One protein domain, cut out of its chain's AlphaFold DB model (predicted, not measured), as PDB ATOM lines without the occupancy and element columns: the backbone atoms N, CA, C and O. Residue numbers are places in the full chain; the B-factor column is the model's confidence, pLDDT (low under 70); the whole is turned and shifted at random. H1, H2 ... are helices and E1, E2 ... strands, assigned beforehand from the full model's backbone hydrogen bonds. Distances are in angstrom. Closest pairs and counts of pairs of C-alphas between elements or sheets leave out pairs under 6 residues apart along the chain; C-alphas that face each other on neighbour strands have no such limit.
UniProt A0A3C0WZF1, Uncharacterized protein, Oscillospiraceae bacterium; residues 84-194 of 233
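Overview. This is residues 84 to 194 of the 233 residues of an uncharacterized protein of Oscillospiraceae bacterium (UniProt A0A3C0WZF1). One long helix, H4, makes one side; the E1-E2 hairpin lies by its residues 170 to 177 and H3 by 181 to 185. H1 packs on H3, and residues 104 to 109, partly in H2, stick out. The printed part has 111 residues, with four named helices and two named strands in the order H1, H2, H3, E1, E2, H4; E1 and E2 make an antiparallel sheet, and the class is mostly helix, with helices holding 52 and strands 8 of the 60 residues in named elements. The whole is compact, radius of gyration of the C-alphas 15.0 A, spanning 39 by 27 by 25 A.

Along the chain. H1 is residues 89 to 95, from C-alpha 89 at (-43.467, 39.995, 43.159); H2, 99 to 105; H3, 115 to 126, 16.4 A; E1, 140 to 143; E2, 149 to 152; H4, 164 to 189, 36.6 A, to C-alpha 189 at (-52.254, 54.673, 54.210).

Arrangement. H1 touches H3, closest C-alphas Phe 90 and Leu 121, 7.5 A, at a steep tilt of 61 degrees, opposite ways. H4 only just touches H3, with 3 pairs of C-alphas within 8 A, the closest Phe 117 and Thr 185, 7.5 A. In the hairpin, N 142 and O 150 are 2.8 A apart. Every O i to N i+4 pair is within hydrogen-bond range in H1, H3 and H4; H2 has 1 of 3, and 1 of 4 O i to N i+3.

Size, cuts and confidence. The printed part has no cut. The links H3 to E1 and E2 to H4 are long. Residues 97 to 109 have pLDDT under 70.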
ATOM      1  N   ALA A  84     -31.875  40.506  40.007       71.81
ATOM      2  CA  ALA A  84     -33.182  40.923  40.504       71.81
ATOM      3  C   ALA A  84     -34.336  40.327  39.676       71.81
ATOM      4  O   ALA A  84     -34.302  40.354  38.448       71.81
ATOM      5  N   VAL A  85     -35.367  39.808  40.353       84.12
ATOM      6  CA  VAL A  85     -36.557  39.194  39.732       84.12
ATOM      7  C   VAL A  85     -37.815  39.861  40.290       84.12
ATOM      8  O   VAL A  85     -38.396  39.396  41.264       84.12
ATOM      9  N   TYR A  86     -38.205  40.990  39.710       88.75
ATOM     10  CA  TYR A  86     -39.394  41.767  40.072       88.75
ATOM     11  C   TYR A  86     -40.673  41.254  39.403       88.75
ATOM     12  O   TYR A  86     -41.772  41.508  39.895       88.75
ATOM     13  N   SER A  87     -40.538  40.514  38.304       92.06
ATOM     14  CA  SER A  87     -41.634  39.952  37.512       92.06
ATOM     15  C   SER A  87     -42.577  39.029  38.290       92.06
ATOM     16  O   SER A  87     -43.730  38.867  37.889       92.06
ATOM     17  N   ASP A  88     -42.124  38.483  39.418       89.44
ATOM     18  CA  ASP A  88     -42.865  37.524  40.246       89.44
ATOM     19  C   ASP A  88     -43.398  38.124  41.564       89.44
ATOM     20  O   ASP A  88     -44.048  37.444  42.354       89.44
ATOM     21  N   TYR A  89     -43.153  39.412  41.844       87.19
ATOM     22  CA  TYR A  89     -43.467  39.995  43.159       87.19
ATOM     23  C   TYR A  89     -44.964  40.009  43.480       87.19
ATOM     24  O   TYR A  89     -45.343  39.780  44.626       87.19
ATOM     25  N   PHE A  90     -45.834  40.258  42.498       90.31
ATOM     26  CA  PHE A  90     -47.277  40.220  42.743       90.31
ATOM     27  C   PHE A  90     -47.777  38.794  42.979       90.31
ATOM     28  O   PHE A  90     -48.637  38.599  43.840       90.31
ATOM     29  N   ASN A  91     -47.220  37.803  42.279       89.50
ATOM     30  CA  ASN A  91     -47.492  36.393  42.546       89.50
ATOM     31  C   ASN A  91     -47.058  36.013  43.960       89.50
ATOM     32  O   ASN A  91     -47.872  35.489  44.724       89.50
ATOM     33  N   LEU A  92     -45.837  36.395  44.346       84.94
ATOM     34  CA  LEU A  92     -45.356  36.254  45.713       84.94
ATOM     35  C   LEU A  92     -46.376  36.869  46.679       84.94
ATOM     36  O   LEU A  92     -46.928  36.159  47.511       84.94
ATOM     37  N   TYR A  93     -46.756  38.137  46.509       85.06
ATOM     38  CA  TYR A  93     -47.744  38.777  47.380       85.06
ATOM     39  C   TYR A  93     -49.080  38.039  47.477       85.06
ATOM     40  O   TYR A  93     -49.674  38.039  48.556       85.06
ATOM     41  N   LYS A  94     -49.556  37.396  46.405       84.50
ATOM     42  CA  LYS A  94     -50.781  36.587  46.439       84.50
ATOM     43  C   LYS A  94     -50.610  35.314  47.262       84.50
ATOM     44  O   LYS A  94     -51.481  35.035  48.083       84.50
ATOM     45  N   HIS A  95     -49.507  34.596  47.076       79.12
ATOM     46  CA  HIS A  95     -49.279  33.251  47.622       79.12
ATOM     47  C   HIS A  95     -48.422  33.219  48.888       79.12
ATOM     48  O   HIS A  95     -48.004  32.161  49.349       79.12
ATOM     49  N   LEU A  96     -48.140  34.376  49.481       71.12
ATOM     50  CA  LEU A  96     -47.522  34.422  50.793       71.12
ATOM     51  C   LEU A  96     -48.512  33.841  51.814       71.12
ATOM     52  O   LEU A  96     -49.423  34.556  52.249       71.12
ATOM     53  N   ASP A  97     -48.293  32.587  52.211       61.03
ATOM     54  CA  ASP A  97     -49.055  31.869  53.242       61.03
ATOM     55  C   ASP A  97     -48.479  32.134  54.652       61.03
ATOM     56  O   ASP A  97     -49.225  32.513  55.553       61.03
ATOM     57  N   ASP A  98     -47.151  32.162  54.828       60.84
ATOM     58  CA  ASP A  98     -46.473  32.323  56.138       60.84
ATOM     59  C   ASP A  98     -46.012  33.768  56.437       60.84
ATOM     60  O   ASP A  98     -45.134  34.314  55.765       60.84
ATOM     61  N   LEU A  99     -46.645  34.423  57.425       54.56
ATOM     62  CA  LEU A  99     -46.501  35.859  57.751       54.56
ATOM     63  C   LEU A  99     -45.170  36.237  58.410       54.56
ATOM     64  O   LEU A  99     -44.743  37.384  58.314       54.56
ATOM     65  N   HIS A 100     -44.464  35.292  59.018       51.75
ATOM     66  CA  HIS A 100     -43.177  35.585  59.653       51.75
ATOM     67  C   HIS A 100     -42.004  35.468  58.676       51.75
ATOM     68  O   HIS A 100     -41.007  36.179  58.810       51.75
ATOM     69  N   LYS A 101     -42.155  34.678  57.605       54.34
ATOM     70  CA  LYS A 101     -41.290  34.777  56.416       54.34
ATOM     71  C   LYS A 101     -41.578  36.050  55.595       54.34
ATOM     72  O   LYS A 101     -40.657  36.566  54.963       54.34
ATOM     73  N   LYS A 102     -42.814  36.587  55.652       50.19
ATOM     74  CA  LYS A 102     -43.285  37.801  54.936       50.19
ATOM     75  C   LYS A 102     -42.537  39.086  55.326       50.19
ATOM     76  O   LYS A 102     -42.136  39.825  54.434       50.19
ATOM     77  N   GLU A 103     -42.318  39.350  56.613       48.97
ATOM     78  CA  GLU A 103     -41.676  40.602  57.069       48.97
ATOM     79  C   GLU A 103     -40.149  40.597  56.926       48.97
ATOM     80  O   GLU A 103     -39.549  41.635  56.650       48.97
ATOM     81  N   LYS A 104     -39.511  39.423  57.046       50.00
ATOM     82  CA  LYS A 104     -38.056  39.280  56.864       50.00
ATOM     83  C   LYS A 104     -37.607  39.496  55.417       50.00
ATOM     84  O   LYS A 104     -36.507  39.991  55.199       50.00
ATOM     85  N   LEU A 105     -38.432  39.116  54.437       51.06
ATOM     86  CA  LEU A 105     -38.104  39.268  53.015       51.06
ATOM     87  C   LEU A 105     -38.375  40.685  52.502       51.06
ATOM     88  O   LEU A 105     -37.680  41.154  51.602       51.06
ATOM     89  N   LEU A 106     -39.381  41.360  53.064       56.19
ATOM     90  CA  LEU A 106     -39.825  42.685  52.653       56.19
ATOM     91  C   LEU A 106     -40.277  43.439  53.912       56.19
ATOM     92  O   LEU A 106     -41.403  43.248  54.376       56.19
ATOM     93  N   LYS A 107     -39.387  44.276  54.469       59.12
ATOM     94  CA  LYS A 107     -39.662  45.202  55.586       59.12
ATOM     95  C   LYS A 107     -40.777  46.176  55.172       59.12
ATOM     96  O   LYS A 107     -40.506  47.241  54.634       59.12
ATOM     97  N   THR A 108     -42.024  45.746  55.318       64.12
ATOM     98  CA  THR A 108     -43.236  46.416  54.808       64.12
ATOM     99  C   THR A 108     -44.166  46.833  55.948       64.12
ATOM    100  O   THR A 108     -45.360  47.020  55.732       64.12
ATOM    101  N   ASP A 109     -43.634  46.919  57.172       67.00
ATOM    102  CA  ASP A 109     -44.351  47.300  58.398       67.00
ATOM    103  C   ASP A 109     -45.692  46.565  58.581       67.00
ATOM    104  O   ASP A 109     -46.699  47.130  59.004       67.00
ATOM    105  N   GLY A 110     -45.735  45.289  58.182       70.62
ATOM    106  CA  GLY A 110     -46.927  44.444  58.266       70.62
ATOM    107  C   GLY A 110     -48.051  44.787  57.274       70.62
ATOM    108  O   GLY A 110     -49.056  44.075  57.231       70.62
ATOM    109  N   ILE A 111     -47.915  45.809  56.416       78.19
ATOM    110  CA  ILE A 111     -48.996  46.256  55.517       78.19
ATOM    111  C   ILE A 111     -49.464  45.143  54.572       78.19
ATOM    112  O   ILE A 111     -50.662  45.010  54.315       78.19
ATOM    113  N   ILE A 112     -48.550  44.277  54.122       77.81
ATOM    114  CA  ILE A 112     -48.830  43.147  53.221       77.81
ATOM    115  C   ILE A 112     -49.730  42.070  53.849       77.81
ATOM    116  O   ILE A 112     -50.331  41.257  53.138       77.81
ATOM    117  N   ALA A 113     -49.844  42.068  55.181       77.12
ATOM    118  CA  ALA A 113     -50.740  41.205  55.943       77.12
ATOM    119  C   ALA A 113     -52.197  41.684  55.908       77.12
ATOM    120  O   ALA A 113     -53.119  40.913  56.175       77.12
ATOM    121  N   THR A 114     -52.415  42.966  55.619       83.38
ATOM    122  CA  THR A 114     -53.711  43.609  55.825       83.38
ATOM    123  C   THR A 114     -54.725  43.217  54.750       83.38
ATOM    124  O   THR A 114     -54.403  43.042  53.571       83.38
ATOM    125  N   ARG A 115     -56.010  43.156  55.133       87.69
ATOM    126  CA  ARG A 115     -57.123  42.993  54.176       87.69
ATOM    127  C   ARG A 115     -57.145  44.115  53.136       87.69
ATOM    128  O   ARG A 115     -57.451  43.863  51.974       87.69
ATOM    129  N   PHE A 116     -56.784  45.328  53.555       89.12
ATOM    130  CA  PHE A 116     -56.644  46.491  52.685       89.12
ATOM    131  C   PHE A 116     -55.647  46.235  51.551       89.12
ATOM    132  O   PHE A 116     -56.003  46.362  50.377       89.12
ATOM    133  N   PHE A 117     -54.430  45.797  51.886       88.56
ATOM    134  CA  PHE A 117     -53.408  45.479  50.894       88.56
ATOM    135  C   PHE A 117     -53.860  44.357  49.961       88.56
ATOM    136  O   PHE A 117     -53.751  44.488  48.746       88.56
ATOM    137  N   ARG A 118     -54.449  43.281  50.501       89.56
ATOM    138  CA  ARG A 118     -54.967  42.162  49.694       89.56
ATOM    139  C   ARG A 118     -56.053  42.600  48.713       89.56
ATOM    140  O   ARG A 118     -56.035  42.185  47.556       89.56
ATOM    141  N   HIS A 119     -56.969  43.466  49.144       92.25
ATOM    142  CA  HIS A 119     -57.979  44.043  48.264       92.25
ATOM    143  C   HIS A 119     -57.339  44.889  47.153       92.25
ATOM    144  O   HIS A 119     -57.663  44.697  45.979       92.25
ATOM    145  N   ARG A 120     -56.397  45.779  47.496       93.31
ATOM    146  CA  ARG A 120     -55.686  46.613  46.514       93.31
ATOM    147  C   ARG A 120     -54.883  45.788  45.519       93.31
ATOM    148  O   ARG A 120     -54.981  46.055  44.329       93.31
ATOM    149  N   LEU A 121     -54.145  44.784  45.985       93.44
ATOM    150  CA  LEU A 121     -53.374  43.864  45.150       93.44
ATOM    151  C   LEU A 121     -54.273  43.176  44.118       93.44
ATOM    152  O   LEU A 121     -54.017  43.249  42.920       93.44
ATOM    153  N   ASN A 122     -55.365  42.559  44.572       94.06
ATOM    154  CA  ASN A 122     -56.300  41.866  43.685       94.06
ATOM    155  C   ASN A 122     -56.961  42.827  42.689       94.06
ATOM    156  O   ASN A 122     -57.117  42.487  41.516       94.06
ATOM    157  N   LYS A 123     -57.324  44.033  43.144       95.12
ATOM    158  CA  LYS A 123     -57.867  45.081  42.277       95.12
ATOM    159  C   LYS A 123     -56.848  45.484  41.212       95.12
ATOM    160  O   LYS A 123     -57.204  45.474  40.041       95.12
ATOM    161  N   TYR A 124     -55.605  45.764  41.607       95.88
ATOM    162  CA  TYR A 124     -54.524  46.169  40.711       95.88
ATOM    163  C   TYR A 124     -54.268  45.119  39.628       95.88
ATOM    164  O   TYR A 124     -54.281  45.458  38.449       95.88
ATOM    165  N   ILE A 125     -54.133  43.845  40.015       96.00
ATOM    166  CA  ILE A 125     -53.924  42.731  39.078       96.00
ATOM    167  C   ILE A 125     -55.091  42.622  38.093       96.00
ATOM    168  O   ILE A 125     -54.878  42.548  36.886       96.00
ATOM    169  N   LYS A 126     -56.337  42.665  38.583       95.50
ATOM    170  CA  LYS A 126     -57.534  42.539  37.738       95.50
ATOM    171  C   LYS A 126     -57.712  43.716  36.775       95.50
ATOM    172  O   LYS A 126     -58.208  43.522  35.671       95.50
ATOM    173  N   SER A 127     -57.355  44.930  37.192       95.38
ATOM    174  CA  SER A 127     -57.496  46.146  36.381       95.38
ATOM    175  C   SER A 127     -56.231  46.523  35.611       95.38
ATOM    176  O   SER A 127     -56.175  47.619  35.049       95.38
ATOM    177  N   PHE A 128     -55.205  45.669  35.616       96.25
ATOM    178  CA  PHE A 128     -53.928  45.980  34.993       96.25
ATOM    179  C   PHE A 128     -54.100  46.183  33.486       96.25
ATOM    180  O   PHE A 128     -54.602  45.312  32.775       96.25
ATOM    181  N   LYS A 129     -53.661  47.342  32.989       94.50
ATOM    182  CA  LYS A 129     -53.685  47.662  31.561       94.50
ATOM    183  C   LYS A 129     -52.340  47.286  30.939       94.50
ATOM    184  O   LYS A 129     -51.326  47.861  31.343       94.50
ATOM    185  N   PRO A 130     -52.307  46.367  29.957       95.12
ATOM    186  CA  PRO A 130     -51.086  46.069  29.227       95.12
ATOM    187  C   PRO A 130     -50.478  47.323  28.606       95.12
ATOM    188  O   PRO A 130     -51.201  48.203  28.137       95.12
ATOM    189  N   PHE A 131     -49.151  47.383  28.556       93.56
ATOM    190  CA  PHE A 131     -48.430  48.512  27.971       93.56
ATOM    191  C   PHE A 131     -47.324  48.029  27.037       93.56
ATOM    192  O   PHE A 131     -46.843  46.904  27.162       93.56
ATOM    193  N   ALA A 132     -46.937  48.859  26.068       93.56
ATOM    194  CA  ALA A 132     -45.917  48.498  25.088       93.56
ATOM    195  C   ALA A 132     -44.577  48.186  25.773       93.56
ATOM    196  O   ALA A 132     -44.141  48.934  26.648       93.56
ATOM    197  N   TYR A 133     -43.914  47.102  25.365       93.88
ATOM    198  CA  TYR A 133     -42.588  46.751  25.861       93.88
ATOM    199  C   TYR A 133     -41.513  47.495  25.052       93.88
ATOM    200  O   TYR A 133     -41.291  47.151  23.890       93.88
ATOM    201  N   PRO A 134     -40.766  48.454  25.634       90.19
ATOM    202  CA  PRO A 134     -39.769  49.218  24.874       90.19
ATOM    203  C   PRO A 134     -38.563  48.372  24.442       90.19
ATOM    204  O   PRO A 134     -37.767  48.779  23.597       90.19
ATOM    205  N   GLY A 135     -38.380  47.192  25.045       87.62
ATOM    206  CA  GLY A 135     -37.255  46.322  24.734       87.62
ATOM    207  C   GLY A 135     -37.354  45.715  23.339       87.62
ATOM    208  O   GLY A 135     -36.309  45.552  22.703       87.62
ATOM    209  N   LYS A 136     -38.576  45.447  22.847       90.62
ATOM    210  CA  LYS A 136     -38.828  44.769  21.569       90.62
ATOM    211  C   LYS A 136     -40.158  45.201  20.940       90.62
ATOM    212  O   LYS A 136     -41.214  45.052  21.549       90.62
ATOM    213  N   ASN A 137     -40.101  45.680  19.697       90.44
ATOM    214  CA  ASN A 137     -41.281  46.118  18.945       90.44
ATOM    215  C   ASN A 137     -42.302  44.986  18.770       90.44
ATOM    216  O   ASN A 137     -41.927  43.828  18.595       90.44
ATOM    217  N   GLY A 138     -43.589  45.335  18.803       92.31
ATOM    218  CA  GLY A 138     -44.691  44.375  18.674       92.31
ATOM    219  C   GLY A 138     -44.979  43.559  19.938       92.31
ATOM    220  O   GLY A 138     -45.913  42.759  19.934       92.31
ATOM    221  N   TYR A 139     -44.221  43.769  21.020       96.00
ATOM    222  CA  TYR A 139     -44.479  43.149  22.317       96.00
ATOM    223  C   TYR A 139     -45.106  44.139  23.300       96.00
ATOM    224  O   TYR A 139     -44.827  45.341  23.289       96.00
ATOM    225  N   LYS A 140     -45.934  43.609  24.195       96.56
ATOM    226  CA  LYS A 140     -46.533  44.316  25.329       96.56
ATOM    227  C   LYS A 140     -46.249  43.559  26.619       96.56
ATOM    228  O   LYS A 140     -46.155  42.334  26.612       96.56
ATOM    229  N   ILE A 141     -46.135  44.282  27.722       96.69
ATOM    230  CA  ILE A 141     -46.092  43.703  29.060       96.69
ATOM    231  C   ILE A 141     -47.523  43.513  29.545       96.69
ATOM    232  O   ILE A 141     -48.330  44.444  29.519       96.69
ATOM    233  N   ILE A 142     -47.819  42.297  29.987       96.94
ATOM    234  CA  ILE A 142     -49.068  41.901  30.631       96.94
ATOM    235  C   ILE A 142     -48.783  41.466  32.068       96.94
ATOM    236  O   ILE A 142     -47.674  41.031  32.383       96.94
ATOM    237  N   LEU A 143     -49.805  41.554  32.913       97.06
ATOM    238  CA  LEU A 143     -49.820  40.967  34.247       97.06
ATOM    239  C   LEU A 143     -50.858  39.845  34.243       97.06
ATOM    240  O   LEU A 143     -52.031  40.084  33.956       97.06
ATOM    241  N   GLN A 144     -50.409  38.621  34.485       95.50
ATOM    242  CA  GLN A 144     -51.257  37.438  34.530       95.50
ATOM    243  C   GLN A 144     -52.115  37.434  35.801       95.50
ATOM    244  O   GLN A 144     -51.825  38.119  36.784       95.50
ATOM    245  N   SER A 145     -53.199  36.656  35.790       93.44
ATOM    246  CA  SER A 145     -54.147  36.583  36.910       93.44
ATOM    247  C   SER A 145     -53.517  36.037  38.194       93.44
ATOM    248  O   SER A 145     -53.980  36.358  39.293       93.44
ATOM    249  N   ASP A 146     -52.456  35.244  38.076       92.12
ATOM    250  CA  ASP A 146     -51.639  34.745  39.179       92.12
ATOM    251  C   ASP A 146     -50.665  35.803  39.729       92.12
ATOM    252  O   ASP A 146     -50.090  35.585  40.786       92.12
ATOM    253  N   GLY A 147     -50.528  36.966  39.089       92.50
ATOM    254  CA  GLY A 147     -49.608  38.025  39.496       92.50
ATOM    255  C   GLY A 147     -48.219  37.939  38.857       92.50
ATOM    256  O   GLY A 147     -47.320  38.642  39.311       92.50
ATOM    257  N   LYS A 148     -48.013  37.123  37.818       95.44
ATOM    258  CA  LYS A 148     -46.747  37.105  37.072       95.44
ATOM    259  C   LYS A 148     -46.760  38.071  35.901       95.44
ATOM    260  O   LYS A 148     -47.701  38.115  35.108       95.44
ATOM    261  N   PHE A 149     -45.691  38.845  35.760       96.81
ATOM    262  CA  PHE A 149     -45.475  39.638  34.559       96.81
ATOM    263  C   PHE A 149     -44.993  38.767  33.401       96.81
ATOM    264  O   PHE A 149     -44.240  37.811  33.570       96.81
ATOM    265  N   SER A 150     -45.391  39.125  32.186       96.06
ATOM    266  CA  SER A 150     -44.883  38.509  30.959       96.06
ATOM    267  C   SER A 150     -44.848  39.530  29.832       96.06
ATOM    268  O   SER A 150     -45.723  40.389  29.740       96.06
ATOM    269  N   ALA A 151     -43.854  39.437  28.953       96.88
ATOM    270  CA  ALA A 151     -43.862  40.156  27.684       96.88
ATOM    271  C   ALA A 151     -44.434  39.232  26.604       96.88
ATOM    272  O   ALA A 151     -43.930  38.125  26.435       96.88
ATOM    273  N   VAL A 152     -45.468  39.663  25.884       97.25
ATOM    274  CA  VAL A 152     -46.149  38.854  24.859       97.25
ATOM    275  C   VAL A 152     -46.337  39.626  23.555       97.25
ATOM    276  O   VAL A 152     -46.436  40.855  23.580       97.25
ATOM    277  N   ASN A 153     -46.375  38.924  22.422       96.62
ATOM    278  CA  ASN A 153     -46.698  39.516  21.119       96.62
ATOM    279  C   ASN A 153     -48.226  39.677  20.928       96.62
ATOM    280  O   ASN A 153     -49.014  39.481  21.858       96.62
ATOM    281  N   ALA A 154     -48.654  40.050  19.716       94.12
ATOM    282  CA  ALA A 154     -50.071  40.180  19.362       94.12
ATOM    283  C   ALA A 154     -50.861  38.859  19.490       94.12
ATOM    284  O   ALA A 154     -52.037  38.887  19.839       94.12
ATOM    285  N   GLU A 155     -50.197  37.721  19.288       95.25
ATOM    286  CA  GLU A 155     -50.754  36.366  19.402       95.25
ATOM    287  C   GLU A 155     -50.699  35.818  20.842       95.25
ATOM    288  O   GLU A 155     -50.971  34.645  21.080       95.25
ATOM    289  N   ASN A 156     -50.339  36.655  21.824       92.88
ATOM    290  CA  ASN A 156     -50.108  36.286  23.224       92.88
ATOM    291  C   ASN A 156     -48.990  35.246  23.443       92.88
ATOM    292  O   ASN A 156     -48.915  34.634  24.509       92.88
ATOM    293  N   GLN A 157     -48.081  35.078  22.484       94.62
ATOM    294  CA  GLN A 157     -46.909  34.224  22.659       94.62
ATOM    295  C   GLN A 157     -45.852  34.946  23.505       94.62
ATOM    296  O   GLN A 157     -45.555  36.121  23.243       94.62
ATOM    297  N   PRO A 158     -45.258  34.265  24.502       94.19
ATOM    298  CA  PRO A 158     -44.272  34.864  25.386       94.19
ATOM    299  C   PRO A 158     -42.974  35.201  24.648       94.19
ATOM    300  O   PRO A 158     -42.493  34.469  23.784       94.19
ATOM    301  N   LEU A 159     -42.374  36.326  25.024       93.75
ATOM    302  CA  LEU A 159     -41.036  36.699  24.603       93.75
ATOM    303  C   LEU A 159     -40.007  35.840  25.330       93.75
ATOM    304  O   LEU A 159     -39.831  35.961  26.541       93.75
ATOM    305  N   ILE A 160     -39.261  35.048  24.569       91.25
ATOM    306  CA  ILE A 160     -38.070  34.371  25.072       91.25
ATOM    307  C   ILE A 160     -36.923  35.392  25.120       91.25
ATOM    308  O   ILE A 160     -36.549  35.961  24.092       91.25
ATOM    309  N   MET A 161     -36.394  35.650  26.318       89.12
ATOM    310  CA  MET A 161     -35.268  36.562  26.553       89.12
ATOM    311  C   MET A 161     -33.995  35.744  26.739       89.12
ATOM    312  O   MET A 161     -33.773  35.152  27.793       89.12
ATOM    313  N   ASN A 162     -33.164  35.706  25.700       81.31
ATOM    314  CA  ASN A 162     -32.005  34.813  25.649       81.31
ATOM    315  C   ASN A 162     -30.749  35.412  26.288       81.31
ATOM    316  O   ASN A 162     -29.776  34.698  26.516       81.31
ATOM    317  N   ASN A 163     -30.739  36.718  26.572       87.12
ATOM    318  CA  ASN A 163     -29.596  37.370  27.198       87.12
ATOM    319  C   ASN A 163     -29.960  38.077  28.509       87.12
ATOM    320  O   ASN A 163     -31.075  38.557  28.724       87.12
ATOM    321  N   LYS A 164     -28.958  38.174  29.386       88.88
ATOM    322  CA  LYS A 164     -29.087  38.777  30.718       88.88
ATOM    323  C   LYS A 164     -29.538  40.240  30.674       88.88
ATOM    324  O   LYS A 164     -30.258  40.675  31.563       88.88
ATOM    325  N   LYS A 165     -29.143  40.997  29.643       89.25
ATOM    326  CA  LYS A 165     -29.479  42.425  29.516       89.25
ATOM    327  C   LYS A 165     -30.954  42.637  29.176       89.25
ATOM    328  O   LYS A 165     -31.575  43.539  29.720       89.25
ATOM    329  N   GLU A 166     -31.513  41.817  28.293       89.81
ATOM    330  CA  GLU A 166     -32.941  41.816  27.966       89.81
ATOM    331  C   GLU A 166     -33.771  41.447  29.185       89.81
ATOM    332  O   GLU A 166     -34.744  42.137  29.479       89.81
ATOM    333  N   LYS A 167     -33.339  40.420  29.929       91.75
ATOM    334  CA  LYS A 167     -33.978  40.043  31.187       91.75
ATOM    335  C   LYS A 167     -33.937  41.197  32.190       91.75
ATOM    336  O   LYS A 167     -34.985  41.618  32.649       91.75
ATOM    337  N   ALA A 168     -32.767  41.776  32.458       91.69
ATOM    338  CA  ALA A 168     -32.637  42.915  33.370       91.69
ATOM    339  C   ALA A 168     -33.493  44.121  32.938       91.69
ATOM    340  O   ALA A 168     -34.085  44.800  33.775       91.69
ATOM    341  N   PHE A 169     -33.615  44.378  31.632       92.50
ATOM    342  CA  PHE A 169     -34.464  45.455  31.126       92.50
ATOM    343  C   PHE A 169     -35.959  45.160  31.280       92.50
ATOM    344  O   PHE A 169     -36.729  46.054  31.626       92.50
ATOM    345  N   PHE A 170     -36.389  43.918  31.072       94.00
ATOM    346  CA  PHE A 170     -37.749  43.496  31.395       94.00
ATOM    347  C   PHE A 170     -38.041  43.607  32.895       94.00
ATOM    348  O   PHE A 170     -39.091  44.119  33.283       94.00
ATOM    349  N   GLU A 171     -37.096  43.202  33.738       93.25
ATOM    350  CA  GLU A 171     -37.215  43.305  35.192       93.25
ATOM    351  C   GLU A 171     -37.283  44.764  35.658       93.25
ATOM    352  O   GLU A 171     -38.052  45.077  36.563       93.25
ATOM    353  N   LEU A 172     -36.592  45.687  34.979       92.12
ATOM    354  CA  LEU A 172     -36.781  47.124  35.181       92.12
ATOM    355  C   LEU A 172     -38.225  47.548  34.886       92.12
ATOM    356  O   LEU A 172     -38.809  48.304  35.656       92.12
ATOM    357  N   MET A 173     -38.837  47.060  33.804       93.25
ATOM    358  CA  MET A 173     -40.233  47.402  33.492       93.25
ATOM    359  C   MET A 173     -41.200  46.889  34.562       93.25
ATOM    360  O   MET A 173     -42.138  47.596  34.934       93.25
ATOM    361  N   CYS A 174     -40.954  45.685  35.079       92.75
ATOM    362  CA  CYS A 174     -41.732  45.102  36.170       92.75
ATOM    363  C   CYS A 174     -41.548  45.903  37.466       92.75
ATOM    364  O   CYS A 174     -42.529  46.234  38.131       92.75
ATOM    365  N   PHE A 175     -40.309  46.290  37.782       90.38
ATOM    366  CA  PHE A 175     -39.984  47.142  38.924       90.38
ATOM    367  C   PHE A 175     -40.736  48.475  38.890       90.38
ATOM    368  O   PHE A 175     -41.288  48.883  39.908       90.38
ATOM    369  N   LEU A 176     -40.819  49.137  37.732       89.56
ATOM    370  CA  LEU A 176     -41.543  50.407  37.610       89.56
ATOM    371  C   LEU A 176     -43.029  50.259  37.969       89.56
ATOM    372  O   LEU A 176     -43.578  51.111  38.665       89.56
ATOM    373  N   LYS A 177     -43.670  49.158  37.560       91.38
ATOM    374  CA  LYS A 177     -45.071  48.871  37.912       91.38
ATOM    375  C   LYS A 177     -45.259  48.456  39.362       91.38
ATOM    376  O   LYS A 177     -46.228  48.862  39.998       91.38
ATOM    377  N   LEU A 178     -44.311  47.705  39.906       88.94
ATOM    378  CA  LEU A 178     -44.283  47.382  41.325       88.94
ATOM    379  C   LEU A 178     -44.167  48.651  42.183       88.94
ATOM    380  O   LEU A 178     -44.906  48.814  43.152       88.94
ATOM    381  N   ARG A 179     -43.293  49.579  41.787       87.31
ATOM    382  CA  ARG A 179     -43.122  50.878  42.437       87.31
ATOM    383  C   ARG A 179     -44.378  51.740  42.349       87.31
ATOM    384  O   ARG A 179     -44.778  52.321  43.350       87.31
ATOM    385  N   GLU A 180     -45.008  51.816  41.178       87.88
ATOM    386  CA  GLU A 180     -46.284  52.519  40.980       87.88
ATOM    387  C   GLU A 180     -47.349  52.020  41.970       87.88
ATOM    388  O   GLU A 180     -47.933  52.810  42.710       87.88
ATOM    389  N   PHE A 181     -47.521  50.698  42.068       89.62
ATOM    390  CA  PHE A 181     -48.446  50.082  43.018       89.62
ATOM    391  C   PHE A 181     -48.128  50.431  44.479       89.62
ATOM    392  O   PHE A 181     -49.044  50.715  45.260       89.62
ATOM    393  N   TRP A 182     -46.849  50.398  44.863       86.19
ATOM    394  CA  TRP A 182     -46.426  50.712  46.226       86.19
ATOM    395  C   TRP A 182     -46.626  52.181  46.572       86.19
ATOM    396  O   TRP A 182     -47.205  52.462  47.615       86.19
ATOM    397  N   ASN A 183     -46.280  53.102  45.674       83.06
ATOM    398  CA  ASN A 183     -46.538  54.530  45.864       83.06
ATOM    399  C   ASN A 183     -48.031  54.807  46.090       83.06
ATOM    400  O   ASN A 183     -48.404  55.528  47.013       83.06
ATOM    401  N   ASP A 184     -48.900  54.196  45.283       85.50
ATOM    402  CA  ASP A 184     -50.350  54.349  45.423       85.50
ATOM    403  C   ASP A 184     -50.890  53.723  46.716       85.50
ATOM    404  O   ASP A 184     -51.914  54.155  47.253       85.50
ATOM    405  N   THR A 185     -50.237  52.667  47.196       85.88
ATOM    406  CA  THR A 185     -50.588  51.990  48.446       85.88
ATOM    407  C   THR A 185     -50.155  52.821  49.648       85.88
ATOM    408  O   THR A 185     -50.979  53.058  50.529       85.88
ATOM    409  N   GLU A 186     -48.922  53.327  49.655       81.50
ATOM    410  CA  GLU A 186     -48.380  54.205  50.697       81.50
ATOM    411  C   GLU A 186     -49.159  55.517  50.784       81.50
ATOM    412  O   GLU A 186     -49.573  55.905  51.874       81.50
ATOM    413  N   LYS A 187     -49.487  56.139  49.644       83.12
ATOM    414  CA  LYS A 187     -50.347  57.332  49.588       83.12
ATOM    415  C   LYS A 187     -51.712  57.123  50.236       83.12
ATOM    416  O   LYS A 187     -52.285  58.050  50.796       83.12
ATOM    417  N   ALA A 188     -52.256  55.915  50.135       83.38
ATOM    418  CA  ALA A 188     -53.566  55.605  50.681       83.38
ATOM    419  C   ALA A 188     -53.545  55.304  52.189       83.38
ATOM    420  O   ALA A 188     -54.591  55.413  52.824       83.38
ATOM    421  N   VAL A 189     -52.395  54.932  52.762       79.25
ATOM    422  CA  VAL A 189     -52.254  54.673  54.210       79.25
ATOM    423  C   VAL A 189     -51.593  55.817  54.973       79.25
ATOM    424  O   VAL A 189     -51.806  55.947  56.174       79.25
ATOM    425  N   ASN A 190     -50.816  56.657  54.294       77.38
ATOM    426  CA  ASN A 190     -50.115  57.791  54.870       77.38
ATOM    427  C   ASN A 190     -50.577  59.084  54.185       77.38
ATOM    428  O   ASN A 190     -50.206  59.367  53.047       77.38
ATOM    429  N   MET A 191     -51.362  59.898  54.896       72.94
ATOM    430  CA  MET A 191     -51.863  61.182  54.380       72.94
ATOM    431  C   MET A 191     -50.745  62.212  54.140       72.94
ATOM    432  O   MET A 191     -50.937  63.141  53.362       72.94
ATOM    433  N   ASN A 192     -49.575  62.016  54.755       73.00
ATOM    434  CA  ASN A 192     -48.363  62.813  54.546       73.00
ATOM    435  C   ASN A 192     -47.374  62.103  53.606       73.00
ATOM    436  O   ASN A 192     -46.170  62.345  53.664       73.00
ATOM    437  N   TYR A 193     -47.851  61.162  52.786       71.75
ATOM    438  CA  TYR A 193     -47.000  60.464  51.837       71.75
ATOM    439  C   TYR A 193     -46.404  61.439  50.822       71.75
ATOM    440  O   TYR A 193     -47.116  62.077  50.042       71.75
ATOM    441  N   GLU A 194     -45.079  61.471  50.775       70.69
ATOM    442  CA  GLU A 194     -44.336  62.159  49.735       70.69
ATOM    443  C   GLU A 194     -43.706  61.156  48.775       70.69
ATOM    444  O   GLU A 194     -42.829  60.372  49.148       70.69
TER     445      GLU A 194